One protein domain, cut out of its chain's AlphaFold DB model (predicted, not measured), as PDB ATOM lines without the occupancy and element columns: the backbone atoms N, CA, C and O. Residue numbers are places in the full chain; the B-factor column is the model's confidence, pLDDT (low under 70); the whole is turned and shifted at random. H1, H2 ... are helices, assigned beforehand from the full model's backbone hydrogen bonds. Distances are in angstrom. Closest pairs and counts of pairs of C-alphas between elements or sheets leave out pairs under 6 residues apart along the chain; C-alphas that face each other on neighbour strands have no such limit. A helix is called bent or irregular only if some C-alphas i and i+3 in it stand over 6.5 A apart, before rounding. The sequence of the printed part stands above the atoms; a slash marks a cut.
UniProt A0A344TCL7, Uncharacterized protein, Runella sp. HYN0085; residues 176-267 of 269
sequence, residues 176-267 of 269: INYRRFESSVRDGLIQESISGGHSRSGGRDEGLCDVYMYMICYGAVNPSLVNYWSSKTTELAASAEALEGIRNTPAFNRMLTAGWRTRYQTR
ATOM      1  N   ILE A 176     254.789 371.552 294.355       79.25
ATOM      2  CA  ILE A 176     255.790 370.971 293.448       79.25
ATOM      3  C   ILE A 176     257.160 371.434 293.906       79.25
ATOM      4  O   ILE A 176     257.485 372.611 293.861       79.25
ATOM      5  N   ASN A 177     257.972 370.496 294.375       78.56
ATOM      6  CA  ASN A 177     259.266 370.820 294.943       78.56
ATOM      7  C   ASN A 177     260.313 369.772 294.575       78.56
ATOM      8  O   ASN A 177     260.026 368.582 294.424       78.56
ATOM      9  N   TYR A 178     261.561 370.223 294.530       78.81
ATOM     10  CA  TYR A 178     262.714 369.413 294.157       78.81
ATOM     11  C   TYR A 178     262.960 368.176 295.034       78.81
ATOM     12  O   TYR A 178     263.745 367.318 294.645       78.81
ATOM     13  N   ARG A 179     262.324 368.038 296.210       80.12
ATOM     14  CA  ARG A 179     262.511 366.852 297.072       80.12
ATOM     15  C   ARG A 179     261.900 365.584 296.471       80.12
ATOM     16  O   ARG A 179     262.149 364.502 296.990       80.12
ATOM     17  N   ARG A 180     261.077 365.714 295.425       79.69
ATOM     18  CA  ARG A 180     260.461 364.594 294.693       79.69
ATOM     19  C   ARG A 180     261.249 364.165 293.452       79.69
ATOM     20  O   ARG A 180     260.834 363.230 292.782       79.69
ATOM     21  N   PHE A 181     262.367 364.829 293.167       82.62
ATOM     22  CA  PHE A 181     263.234 364.548 292.028       82.62
ATOM     23  C   PHE A 181     264.510 363.859 292.508       82.62
ATOM     24  O   PHE A 181     265.007 364.156 293.599       82.62
ATOM     25  N   GLU A 182     265.063 362.974 291.681       84.56
ATOM     26  CA  GLU A 182     266.400 362.436 291.919       84.56
ATOM     27  C   GLU A 182     267.443 363.560 291.927       84.56
ATOM     28  O   GLU A 182     267.316 364.553 291.206       84.56
ATOM     29  N   SER A 183     268.485 363.414 292.752       86.31
ATOM     30  CA  SER A 183     269.487 364.468 292.957       86.31
ATOM     31  C   SER A 183     270.162 364.905 291.656       86.31
ATOM     32  O   SER A 183     270.304 366.100 291.433       86.31
ATOM     33  N   SER A 184     270.509 363.965 290.773       85.75
ATOM     34  CA  SER A 184     271.124 364.252 289.469       85.75
ATOM     35  C   SER A 184     270.213 365.084 288.562       85.75
ATOM     36  O   SER A 184     270.657 366.072 287.983       85.75
ATOM     37  N   VAL A 185     268.930 364.725 288.480       83.50
ATOM     38  CA  VAL A 185     267.923 365.438 287.679       83.50
ATOM     39  C   VAL A 185     267.674 366.828 288.248       83.50
ATOM     40  O   VAL A 185     267.665 367.808 287.509       83.50
ATOM     41  N   ARG A 186     267.524 366.937 289.573       84.81
ATOM     42  CA  ARG A 186     267.402 368.226 290.259       84.81
ATOM     43  C   ARG A 186     268.582 369.130 289.927       84.81
ATOM     44  O   ARG A 186     268.370 370.265 289.524       84.81
ATOM     45  N   ASP A 187     269.800 368.645 290.138       84.62
ATOM     46  CA  ASP A 187     270.999 369.466 290.001       84.62
ATOM     47  C   ASP A 187     271.203 369.871 288.529       84.62
ATOM     48  O   ASP A 187     271.559 371.016 288.254       84.62
ATOM     49  N   GLY A 188     270.853 368.989 287.583       83.06
ATOM     50  CA  GLY A 188     270.796 369.303 286.155       83.06
ATOM     51  C   GLY A 188     269.782 370.400 285.814       83.06
ATOM     52  O   GLY A 188     270.151 371.369 285.160       83.06
ATOM     53  N   LEU A 189     268.538 370.310 286.304       81.25
ATOM     54  CA  LEU A 189     267.497 371.322 286.051       81.25
ATOM     55  C   LEU A 189     267.891 372.695 286.606       81.25
ATOM     56  O   LEU A 189     267.658 373.724 285.975       81.25
ATOM     57  N   ILE A 190     268.515 372.710 287.785       81.50
ATOM     58  CA  ILE A 190     269.043 373.933 288.394       81.50
ATOM     59  C   ILE A 190     270.155 374.514 287.520       81.50
ATOM     60  O   ILE A 190     270.152 375.710 287.225       81.50
ATOM     61  N   GLN A 191     271.096 373.675 287.083       79.75
ATOM     62  CA  GLN A 191     272.229 374.113 286.278       79.75
ATOM     63  C   GLN A 191     271.802 374.624 284.898       79.75
ATOM     64  O   GLN A 191     272.309 375.659 284.461       79.75
ATOM     65  N   GLU A 192     270.882 373.937 284.220       75.31
ATOM     66  CA  GLU A 192     270.339 374.370 282.929       75.31
ATOM     67  C   GLU A 192     269.696 375.740 283.045       75.31
ATOM     68  O   GLU A 192     269.987 376.628 282.248       75.31
ATOM     69  N   SER A 193     268.890 375.953 284.078       73.00
ATOM     70  CA  SER A 193     268.205 377.223 284.223       73.00
ATOM     71  C   SER A 193     269.135 378.384 284.611       73.00
ATOM     72  O   SER A 193     268.994 379.503 284.101       73.00
ATOM     73  N   ILE A 194     270.158 378.119 285.434       71.00
ATOM     74  CA  ILE A 194     271.240 379.081 285.702       71.00
ATOM     75  C   ILE A 194     271.978 379.432 284.403       71.00
ATOM     76  O   ILE A 194     272.246 380.606 284.140       71.00
ATOM     77  N   SER A 195     272.300 378.426 283.589       64.75
ATOM     78  CA  SER A 195     273.115 378.583 282.376       64.75
ATOM     79  C   SER A 195     272.330 379.203 281.213       64.75
ATOM     80  O   SER A 195     272.898 379.952 280.422       64.75
ATOM     81  N   GLY A 196     271.024 378.932 281.126       59.97
ATOM     82  CA  GLY A 196     270.099 379.480 280.128       59.97
ATOM     83  C   GLY A 196     269.666 380.923 280.404       59.97
ATOM     84  O   GLY A 196     269.029 381.553 279.561       59.97
ATOM     85  N   GLY A 197     270.032 381.482 281.564       55.34
ATOM     86  CA  GLY A 197     269.707 382.862 281.927       55.34
ATOM     87  C   GLY A 197     268.211 383.094 282.159       55.34
ATOM     88  O   GLY A 197     267.738 384.221 281.981       55.34
ATOM     89  N   HIS A 198     267.469 382.045 282.534       52.06
ATOM     90  CA  HIS A 198     266.008 382.050 282.510       52.06
ATOM     91  C   HIS A 198     265.346 382.848 283.646       52.06
ATOM     92  O   HIS A 198     264.241 383.327 283.418       52.06
ATOM     93  N   SER A 199     266.007 383.170 284.779       47.25
ATOM     94  CA  SER A 199     265.534 384.275 285.649       47.25
ATOM     95  C   SER A 199     266.501 384.800 286.729       47.25
ATOM     96  O   SER A 199     267.661 384.412 286.857       47.25
ATOM     97  N   ARG A 200     265.979 385.782 287.481       48.44
ATOM     98  CA  ARG A 200     266.607 386.671 288.472       48.44
ATOM     99  C   ARG A 200     266.663 386.092 289.891       48.44
ATOM    100  O   ARG A 200     267.287 386.713 290.748       48.44
ATOM    101  N   SER A 201     266.047 384.935 290.144       45.75
ATOM    102  CA  SER A 201     266.048 384.213 291.431       45.75
ATOM    103  C   SER A 201     267.148 383.138 291.512       45.75
ATOM    104  O   SER A 201     267.015 382.136 292.207       45.75
ATOM    105  N   GLY A 202     268.261 383.333 290.797       49.94
ATOM    106  CA  GLY A 202     269.383 382.390 290.801       49.94
ATOM    107  C   GLY A 202     269.131 381.105 290.008       49.94
ATOM    108  O   GLY A 202     269.780 380.106 290.299       49.94
ATOM    109  N   GLY A 203     268.190 381.109 289.052       56.81
ATOM    110  CA  GLY A 203     267.916 380.024 288.092       56.81
ATOM    111  C   GLY A 203     267.329 378.742 288.691       56.81
ATOM    112  O   GLY A 203     266.659 377.987 288.004       56.81
ATOM    113  N   ARG A 204     267.500 378.492 289.990       65.00
ATOM    114  CA  ARG A 204     267.047 377.254 290.623       65.00
ATOM    115  C   ARG A 204     265.570 376.981 290.384       65.00
ATOM    116  O   ARG A 204     265.230 375.892 289.964       65.00
ATOM    117  N   ASP A 205     264.693 377.927 290.672       70.88
ATOM    118  CA  ASP A 205     263.271 377.597 290.725       70.88
ATOM    119  C   ASP A 205     262.597 377.629 289.332       70.88
ATOM    120  O   ASP A 205     261.524 377.065 289.119       70.88
ATOM    121  N   GLU A 206     263.250 378.244 288.352       77.19
ATOM    122  CA  GLU A 206     262.844 378.277 286.944       77.19
ATOM    123  C   GLU A 206     262.908 376.902 286.279       77.19
ATOM    124  O   GLU A 206     261.992 376.537 285.552       77.19
ATOM    125  N   GLY A 207     263.925 376.092 286.597       79.00
ATOM    126  CA  GLY A 207     264.040 374.744 286.040       79.00
ATOM    127  C   GLY A 207     262.817 373.876 286.358       79.00
ATOM    128  O   GLY A 207     262.334 373.157 285.490       79.00
ATOM    129  N   LEU A 208     262.252 373.973 287.573       83.25
ATOM    130  CA  LEU A 208     260.974 373.310 287.897       83.25
ATOM    131  C   LEU A 208     259.785 373.919 287.166       83.25
ATOM    132  O   LEU A 208     258.861 373.182 286.814       83.25
ATOM    133  N   CYS A 209     259.783 375.240 286.979       85.56
ATOM    134  CA  CYS A 209     258.748 375.915 286.211       85.56
ATOM    135  C   CYS A 209     258.728 375.385 284.772       85.56
ATOM    136  O   CYS A 209     257.661 375.039 284.276       85.56
ATOM    137  N   ASP A 210     259.892 375.188 284.151       81.69
ATOM    138  CA  ASP A 210     260.012 374.652 282.793       81.69
ATOM    139  C   ASP A 210     259.478 373.219 282.680       81.69
ATOM    140  O   ASP A 210     258.723 372.914 281.753       81.69
ATOM    141  N   VAL A 211     259.790 372.343 283.648       83.88
ATOM    142  CA  VAL A 211     259.220 370.981 283.677       83.88
ATOM    143  C   VAL A 211     257.696 371.038 283.851       83.88
ATOM    144  O   VAL A 211     256.961 370.301 283.189       83.88
ATOM    145  N   TYR A 212     257.197 371.928 284.716       87.19
ATOM    146  CA  TYR A 212     255.760 372.122 284.924       87.19
ATOM    147  C   TYR A 212     255.073 372.605 283.648       87.19
ATOM    148  O   TYR A 212     254.092 372.000 283.210       87.19
ATOM    149  N   MET A 213     255.611 373.652 283.022       86.19
ATOM    150  CA  MET A 213     255.109 374.190 281.765       86.19
ATOM    151  C   MET A 213     255.129 373.125 280.678       86.19
ATOM    152  O   MET A 213     254.141 372.985 279.967       86.19
ATOM    153  N   TYR A 214     256.189 372.317 280.588       84.62
ATOM    154  CA  TYR A 214     256.229 371.215 279.634       84.62
ATOM    155  C   TYR A 214     255.090 370.230 279.850       84.62
ATOM    156  O   TYR A 214     254.379 369.912 278.897       84.62
ATOM    157  N   MET A 215     254.860 369.804 281.092       82.94
ATOM    158  CA  MET A 215     253.746 368.912 281.399       82.94
ATOM    159  C   MET A 215     252.407 369.525 280.988       82.94
ATOM    160  O   MET A 215     251.657 368.858 280.277       82.94
ATOM    161  N   ILE A 216     252.130 370.782 281.357       85.56
ATOM    162  CA  ILE A 216     250.885 371.480 280.996       85.56
ATOM    163  C   ILE A 216     250.732 371.587 279.476       85.56
ATOM    164  O   ILE A 216     249.742 371.106 278.929       85.56
ATOM    165  N   CYS A 217     251.721 372.159 278.791       82.94
ATOM    166  CA  CYS A 217     251.659 372.444 277.361       82.94
ATOM    167  C   CYS A 217     251.600 371.176 276.508       82.94
ATOM    168  O   CYS A 217     250.945 371.161 275.474       82.94
ATOM    169  N   TYR A 218     252.268 370.097 276.918       77.38
ATOM    170  CA  TYR A 218     252.304 368.857 276.148       77.38
ATOM    171  C   TYR A 218     251.016 368.024 276.290       77.38
ATOM    172  O   TYR A 218     250.573 367.365 275.340       77.38
ATOM    173  N   GLY A 219     250.373 368.077 277.462       75.38
ATOM    174  CA  GLY A 219     249.047 367.485 277.669       75.38
ATOM    175  C   GLY A 219     247.878 368.401 277.305       75.38
ATOM    176  O   GLY A 219     246.728 367.988 277.465       75.38
ATOM    177  N   ALA A 220     248.155 369.607 276.807       80.44
ATOM    178  CA  ALA A 220     247.144 370.539 276.333       80.44
ATOM    179  C   ALA A 220     246.317 369.952 275.181       80.44
ATOM    180  O   ALA A 220     246.784 369.112 274.390       80.44
ATOM    181  N   VAL A 221     245.070 370.413 275.084       79.25
ATOM    182  CA  VAL A 221     244.187 370.090 273.956       79.25
ATOM    183  C   VAL A 221     244.495 371.010 272.778       79.25
ATOM    184  O   VAL A 221     244.447 370.554 271.636       79.25
ATOM    185  N   ASN A 222     244.877 372.263 273.044       82.69
ATOM    186  CA  ASN A 222     245.279 373.227 272.026       82.69
ATOM    187  C   ASN A 222     246.589 372.816 271.305       82.69
ATOM    188  O   ASN A 222     247.666 372.854 271.909       82.69
ATOM    189  N   PRO A 223     246.548 372.493 269.994       81.31
ATOM    190  CA  PRO A 223     247.736 372.085 269.242       81.31
ATOM    191  C   PRO A 223     248.792 373.189 269.104       81.31
ATOM    192  O   PRO A 223     249.985 372.890 269.050       81.31
ATOM    193  N   SER A 224     248.382 374.460 269.067       82.00
ATOM    194  CA  SER A 224     249.310 375.594 268.992       82.00
ATOM    195  C   SER A 224     250.172 375.679 270.250       82.00
ATOM    196  O   SER A 224     251.370 375.939 270.151       82.00
ATOM    197  N   LEU A 225     249.590 375.388 271.420       80.88
ATOM    198  CA  LEU A 225     250.309 375.349 272.694       80.88
ATOM    199  C   LEU A 225     251.317 374.194 272.733       80.88
ATOM    200  O   LEU A 225     252.484 374.402 273.076       80.88
ATOM    201  N   VAL A 226     250.896 373.002 272.293       80.75
ATOM    202  CA  VAL A 226     251.771 371.823 272.181       80.75
ATOM    203  C   VAL A 226     252.966 372.117 271.267       80.75
ATOM    204  O   VAL A 226     254.114 371.871 271.647       80.75
ATOM    205  N   ASN A 227     252.715 372.666 270.075       79.88
ATOM    206  CA  ASN A 227     253.748 372.943 269.074       79.88
ATOM    207  C   ASN A 227     254.721 374.029 269.534       79.88
ATOM    208  O   ASN A 227     255.937 373.853 269.432       79.88
ATOM    209  N   TYR A 228     254.190 375.130 270.077       79.25
ATOM    210  CA  TYR A 228     255.000 376.224 270.600       79.25
ATOM    211  C   TYR A 228     255.987 375.706 271.648       79.25
ATOM    212  O   TYR A 228     257.196 375.911 271.521       79.25
ATOM    213  N   TRP A 229     255.497 374.955 272.636       75.31
ATOM    214  CA  TRP A 229     256.331 374.533 273.755       75.31
ATOM    215  C   TRP A 229     257.278 373.376 273.420       75.31
ATOM    216  O   TRP A 229     258.410 373.335 273.907       75.31
ATOM    217  N   SER A 230     256.883 372.489 272.501       70.38
ATOM    218  CA  SER A 230     257.754 371.416 271.997       70.38
ATOM    219  C   SER A 230     259.046 371.942 271.359       70.38
ATOM    220  O   SER A 230     260.048 371.228 271.356       70.38
ATOM    221  N   SER A 231     259.033 373.182 270.851       69.50
ATOM    222  CA  SER A 231     260.196 373.859 270.254       69.50
ATOM    223  C   SER A 231     261.042 374.678 271.242       69.50
ATOM    224  O   SER A 231     262.108 375.168 270.874       69.50
ATOM    225  N   LYS A 232     260.563 374.864 272.479       69.00
ATOM    226  CA  LYS A 232     261.160 375.753 273.491       69.00
ATOM    227  C   LYS A 232     261.684 375.032 274.731       69.00
ATOM    228  O   LYS A 232     262.377 375.652 275.528       69.00
ATOM    229  N   THR A 233     261.368 373.750 274.892       68.19
ATOM    230  CA  THR A 233     261.738 372.972 276.083       68.19
ATOM    231  C   THR A 233     263.122 372.346 275.936       68.19
ATOM    232  O   THR A 233     263.467 371.857 274.858       68.19
ATOM    233  N   THR A 234     263.895 372.315 277.023       69.00
ATOM    234  CA  THR A 234     265.164 371.580 277.086       69.00
ATOM    235  C   THR A 234     264.942 370.064 277.089       69.00
ATOM    236  O   THR A 234     263.882 369.564 277.477       69.00
ATOM    237  N   GLU A 235     265.949 369.298 276.664       73.31
ATOM    238  CA  GLU A 235     265.872 367.831 276.702       73.31
ATOM    239  C   GLU A 235     265.664 367.305 278.128       73.31
ATOM    240  O   GLU A 235     264.911 366.352 278.328       73.31
ATOM    241  N   LEU A 236     266.257 367.959 279.132       71.69
ATOM    242  CA  LEU A 236     266.147 367.536 280.523       71.69
ATOM    243  C   LEU A 236     264.764 367.815 281.116       71.69
ATOM    244  O   LEU A 236     264.223 366.949 281.805       71.69
ATOM    245  N   ALA A 237     264.143 368.960 280.819       73.56
ATOM    246  CA  ALA A 237     262.772 369.230 281.255       73.56
ATOM    247  C   ALA A 237     261.749 368.276 280.606       73.56
ATOM    248  O   ALA A 237     260.717 367.972 281.204       73.56
ATOM    249  N   ALA A 238     262.064 367.741 279.421       75.81
ATOM    250  CA  ALA A 238     261.273 366.723 278.734       75.81
ATOM    251  C   ALA A 238     261.644 365.268 279.106       75.81
ATOM    252  O   ALA A 238     260.994 364.337 278.619       75.81
ATOM    253  N   SER A 239     262.673 365.053 279.938       80.81
ATOM    254  CA  SER A 239     263.183 363.718 280.290       80.81
ATOM    255  C   SER A 239     262.170 362.901 281.091       80.81
ATOM    256  O   SER A 239     261.417 363.440 281.903       80.81
ATOM    257  N   ALA A 240     262.159 361.580 280.901       80.50
ATOM    258  CA  ALA A 240     261.210 360.698 281.581       80.50
ATOM    259  C   ALA A 240     261.274 360.849 283.109       80.50
ATOM    260  O   ALA A 240     260.236 360.845 283.772       80.50
ATOM    261  N   GLU A 241     262.476 361.043 283.643       82.31
ATOM    262  CA  GLU A 241     262.780 361.207 285.056       82.31
ATOM    263  C   GLU A 241     262.245 362.535 285.610       82.31
ATOM    264  O   GLU A 241     261.655 362.557 286.693       82.31
ATOM    265  N   ALA A 242     262.375 363.640 284.866       81.19
ATOM    266  CA  ALA A 242     261.804 364.928 285.263       81.19
ATOM    267  C   ALA A 242     260.266 364.888 285.264       81.19
ATOM    268  O   ALA A 242     259.627 365.351 286.216       81.19
ATOM    269  N   LEU A 243     259.664 364.272 284.241       81.31
ATOM    270  CA  LEU A 243     258.209 364.105 284.168       81.31
ATOM    271  C   LEU A 243     257.695 363.204 285.292       81.31
ATOM    272  O   LEU A 243     256.646 363.480 285.874       81.31
ATOM    273  N   GLU A 244     258.426 362.143 285.624       81.62
ATOM    274  CA  GLU A 244     258.084 361.253 286.731       81.62
ATOM    275  C   GLU A 244     258.206 361.957 288.091       81.62
ATOM    276  O   GLU A 244     257.334 361.805 288.948       81.62
ATOM    277  N   GLY A 245     259.216 362.812 288.276       80.81
ATOM    278  CA  GLY A 245     259.347 363.664 289.462       80.81
ATOM    279  C   GLY A 245     258.141 364.590 289.666       80.81
ATOM    280  O   GLY A 245     257.586 364.661 290.770       80.81
ATOM    281  N   ILE A 246     257.663 365.240 288.595       83.19
ATOM    282  CA  ILE A 246     256.421 366.027 288.645       83.19
ATOM    283  C   ILE A 246     255.220 365.143 288.953       83.19
ATOM    284  O   ILE A 246     254.461 365.464 289.871       83.19
ATOM    285  N   ARG A 247     255.060 364.019 288.242       78.56
ATOM    286  CA  ARG A 247     253.938 363.095 288.452       78.56
ATOM    287  C   ARG A 247     253.858 362.610 289.888       78.56
ATOM    288  O   ARG A 247     252.759 362.461 290.386       78.56
ATOM    289  N   ASN A 248     254.974 362.439 290.590       77.69
ATOM    290  CA  ASN A 248     254.987 362.003 291.989       77.69
ATOM    291  C   ASN A 248     254.692 363.112 293.012       77.69
ATOM    292  O   ASN A 248     254.637 362.862 294.220       77.69
ATOM    293  N   THR A 249     254.450 364.342 292.562       78.44
ATOM    294  CA  THR A 249     254.080 365.434 293.458       78.44
ATOM    295  C   THR A 249     252.600 365.346 293.851       78.44
ATOM    296  O   THR A 249     251.746 365.269 292.974       78.44
ATOM    297  N   PRO A 250     252.236 365.451 295.146       74.06
ATOM    298  CA  PRO A 250     250.841 365.447 295.587       74.06
ATOM    299  C   PRO A 250     249.960 366.519 294.947       74.06
ATOM    300  O   PRO A 250     248.824 366.215 294.606       74.06
ATOM    301  N   ALA A 251     250.448 367.755 294.770       72.81
ATOM    302  CA  ALA A 251     249.680 368.759 294.036       72.81
ATOM    303  C   ALA A 251     249.390 368.314 292.618       72.81
ATOM    304  O   ALA A 251     248.229 368.358 292.266       72.81
ATOM    305  N   PHE A 252     250.380 367.781 291.894       75.06
ATOM    306  CA  PHE A 252     250.209 367.271 290.534       75.06
ATOM    307  C   PHE A 252     249.341 365.998 290.462       75.06
ATOM    308  O   PHE A 252     248.588 365.800 289.515       75.06
ATOM    309  N   ASN A 253     249.381 365.132 291.476       69.44
ATOM    310  CA  ASN A 253     248.576 363.906 291.526       69.44
ATOM    311  C   ASN A 253     247.114 364.145 291.907       69.44
ATOM    312  O   ASN A 253     246.227 363.436 291.427       69.44
ATOM    313  N   ARG A 254     246.851 365.145 292.759       69.50
ATOM    314  CA  ARG A 254     245.487 365.560 293.122       69.50
ATOM    315  C   ARG A 254     244.716 366.130 291.916       69.50
ATOM    316  O   ARG A 254     243.493 366.123 291.939       69.50
ATOM    317  N   MET A 255     245.430 366.492 290.842       60.22
ATOM    318  CA  MET A 255     244.939 367.096 289.590       60.22
ATOM    319  C   MET A 255     244.218 366.185 288.624       60.22
ATOM    320  O   MET A 255     243.583 366.656 287.682       60.22
ATOM    321  N   LEU A 256     244.426 364.884 288.747       66.06
ATOM    322  CA  LEU A 256     244.159 364.005 287.629       66.06
ATOM    323  C   LEU A 256     242.839 363.283 287.873       66.06
ATOM    324  O   LEU A 256     242.827 362.123 288.298       66.06
ATOM    325  N   THR A 257     241.719 363.950 287.577       68.19
ATOM    326  CA  THR A 257     240.493 363.215 287.220       68.19
ATOM    327  C   THR A 257     240.814 362.295 286.039       68.19
ATOM    328  O   THR A 257     241.804 362.520 285.342       68.19
ATOM    329  N   ALA A 258     240.021 361.248 285.796       68.56
ATOM    330  CA  ALA A 258     240.335 360.264 284.753       68.56
ATOM    331  C   ALA A 258     240.688 360.920 283.398       68.56
ATOM    332  O   ALA A 258     241.688 360.550 282.791       68.56
ATOM    333  N   GLY A 259     239.956 361.969 282.998       75.06
ATOM    334  CA  GLY A 259     240.220 362.725 281.769       75.06
ATOM    335  C   GLY A 259     241.572 363.448 281.753       75.06
ATOM    336  O   GLY A 259     242.336 363.296 280.802       75.06
ATOM    337  N   TRP A 260     241.915 364.189 282.811       78.19
ATOM    338  CA  TRP A 260     243.218 364.861 282.912       78.19
ATOM    339  C   TRP A 260     244.372 363.862 283.042       78.19
ATOM    340  O   TRP A 260     245.437 364.057 282.462       78.19
ATOM    341  N   ARG A 261     244.146 362.744 283.740       73.81
ATOM    342  CA  ARG A 261     245.116 361.652 283.894       73.81
ATOM    343  C   ARG A 261     245.496 361.070 282.533       73.81
ATOM    344  O   ARG A 261     246.682 360.977 282.227       73.81
ATOM    345  N   THR A 262     244.506 360.786 281.685       73.44
ATOM    346  CA  THR A 262     244.736 360.316 280.312       73.44
ATOM    347  C   THR A 262     245.534 361.330 279.492       73.44
ATOM    348  O   THR A 262     246.517 360.936 278.870       73.44
ATOM    349  N   ARG A 263     245.193 362.630 279.552       75.56
ATOM    350  CA  ARG A 263     245.892 363.692 278.795       75.56
ATOM    351  C   ARG A 263     247.411 363.706 279.024       75.56
ATOM    352  O   ARG A 263     248.162 363.885 278.070       75.56
ATOM    353  N   TYR A 264     247.863 363.459 280.257       71.94
ATOM    354  CA  TYR A 264     249.286 363.523 280.630       71.94
ATOM    355  C   TYR A 264     250.011 362.162 280.695       71.94
ATOM    356  O   TYR A 264     251.231 362.123 280.893       71.94
ATOM    357  N   GLN A 265     249.289 361.040 280.556       64.19
ATOM    358  CA  GLN A 265     249.857 359.682 280.588       64.19
ATOM    359  C   GLN A 265     250.145 359.104 279.197       64.19
ATOM    360  O   GLN A 265     251.124 358.379 279.040       64.19
ATOM    361  N   THR A 266     249.318 359.397 278.189       51.47
ATOM    362  CA  THR A 266     249.379 358.711 276.881       51.47
ATOM    363  C   THR A 266     250.384 359.292 275.897       51.47
ATOM    364  O   THR A 266     250.618 358.703 274.848       51.47
ATOM    365  N   ARG A 267     250.979 360.442 276.204       53.03
ATOM    366  CA  ARG A 267     251.973 361.070 275.341       53.03
ATOM    367  C   ARG A 267     253.338 360.921 276.025       53.03
ATOM    368  O   ARG A 267     253.631 361.586 277.015       53.03
TER     369      ARG A 267
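This is residues 176 to 267 of the 269 residues of an uncharacterized protein of Runella sp. HYN0085 (UniProt A0A344TCL7). What shape do these atoms make? One long helix, H2, runs through the middle; H1 stands across its first end, and H3 folds back beside its last part as a helical hairpin. H4 crosses H2 on another side, and from there the chain steps through H5 to H6, a loosely attached end that comes back near the last part of H2. What is it made of, and how large is it? The printed part has 92 residues with six named helices, H1 to H6 in chain order, and no named strand; the class is all helix. It is compact, with a radius of gyration of the C-alphas of 12.9 A, and rounded, spanning 36 by 28 by 20 A.

Which helix touches most others? The hub is H2, residues 204 to 218, which touches three helices. H1, residues 183 to 196, touches it with residues 189 to 194 alone, and H2 touches H1 with residues 204 to 208 alone; their closest C-alphas, those of Ile 190 and Arg 204, are 4.5 A apart, and their lines are about perpendicular at 86 degrees. What else touches the hub? H3, residues 223 to 230, forms a helical hairpin with H2, touching its residues 214 to 218 alone: the closest C-alphas, those of Tyr 218 and Val 226, are 5.0 A apart, and the two run opposite ways at a shallow tilt of 34 degrees, only just short of steep. H4, residues 240 to 247, touches residues 211 to 215 of H2 alone, about perpendicular at 90 degrees, with the closest C-alphas, those of Val 211 and Ala 242, 6.8 A apart. The packing of helices is mostly crossed, but only just: of the three pairs that touch, one is at a shallow tilt. How do the last two helices stand? H5, residues 250 to 254, touches no helix but is close to H4, not clearly touching, with the C-alphas of Arg 247 and Asn 253 closest at 6.2 A. H6, residues 258 to 265, is close but not clearly touching H2, at a steep tilt of 65 degrees and opposite ways, with the C-alphas of Met 215 and Tyr 264 closest at 7.0 A; H6 is apart from H4 and H5. What do the backbones show? Every O i to N i+4 pair is within hydrogen-bond range in H1, H3, H4, H5 and H6, and 10 of 11 are in H2.

Where does the longest helix lie? H2 measures 22.3 A from C-alpha 204 at (267.047, 377.254, 290.623) to C-alpha 218 at (252.304, 368.857, 276.148). It is neither bent nor irregular, but only just: C-alphas 204 and 207 are 6.0 A apart. Where do the others begin and end? H1 starts at C-alpha 183, (269.487, 364.468, 292.957), and measures 19.8 A. H3 and H6 each measure 10.4 A, H4 10.3 A and H5 5.9 A; H6 ends at C-alpha 265, (249.857, 359.682, 280.588).

How far does it reach? The two C-alphas farthest apart, those of Ser 195 and Ala 258, are 37.6 A apart. Are there cuts or long links? The printed part, residues 176 to 267, has no cut and no long link; the links H2 to H3, H4 to H5 and H5 to H6 are tight, while H1 to H2 and H3 to H4 are short. Where is confidence low? The mean pLDDT of the printed part is 74.7, and 23 residues are under 70: residues 195 to 204, 231 to 234, 253 to 258 and 265 to 267.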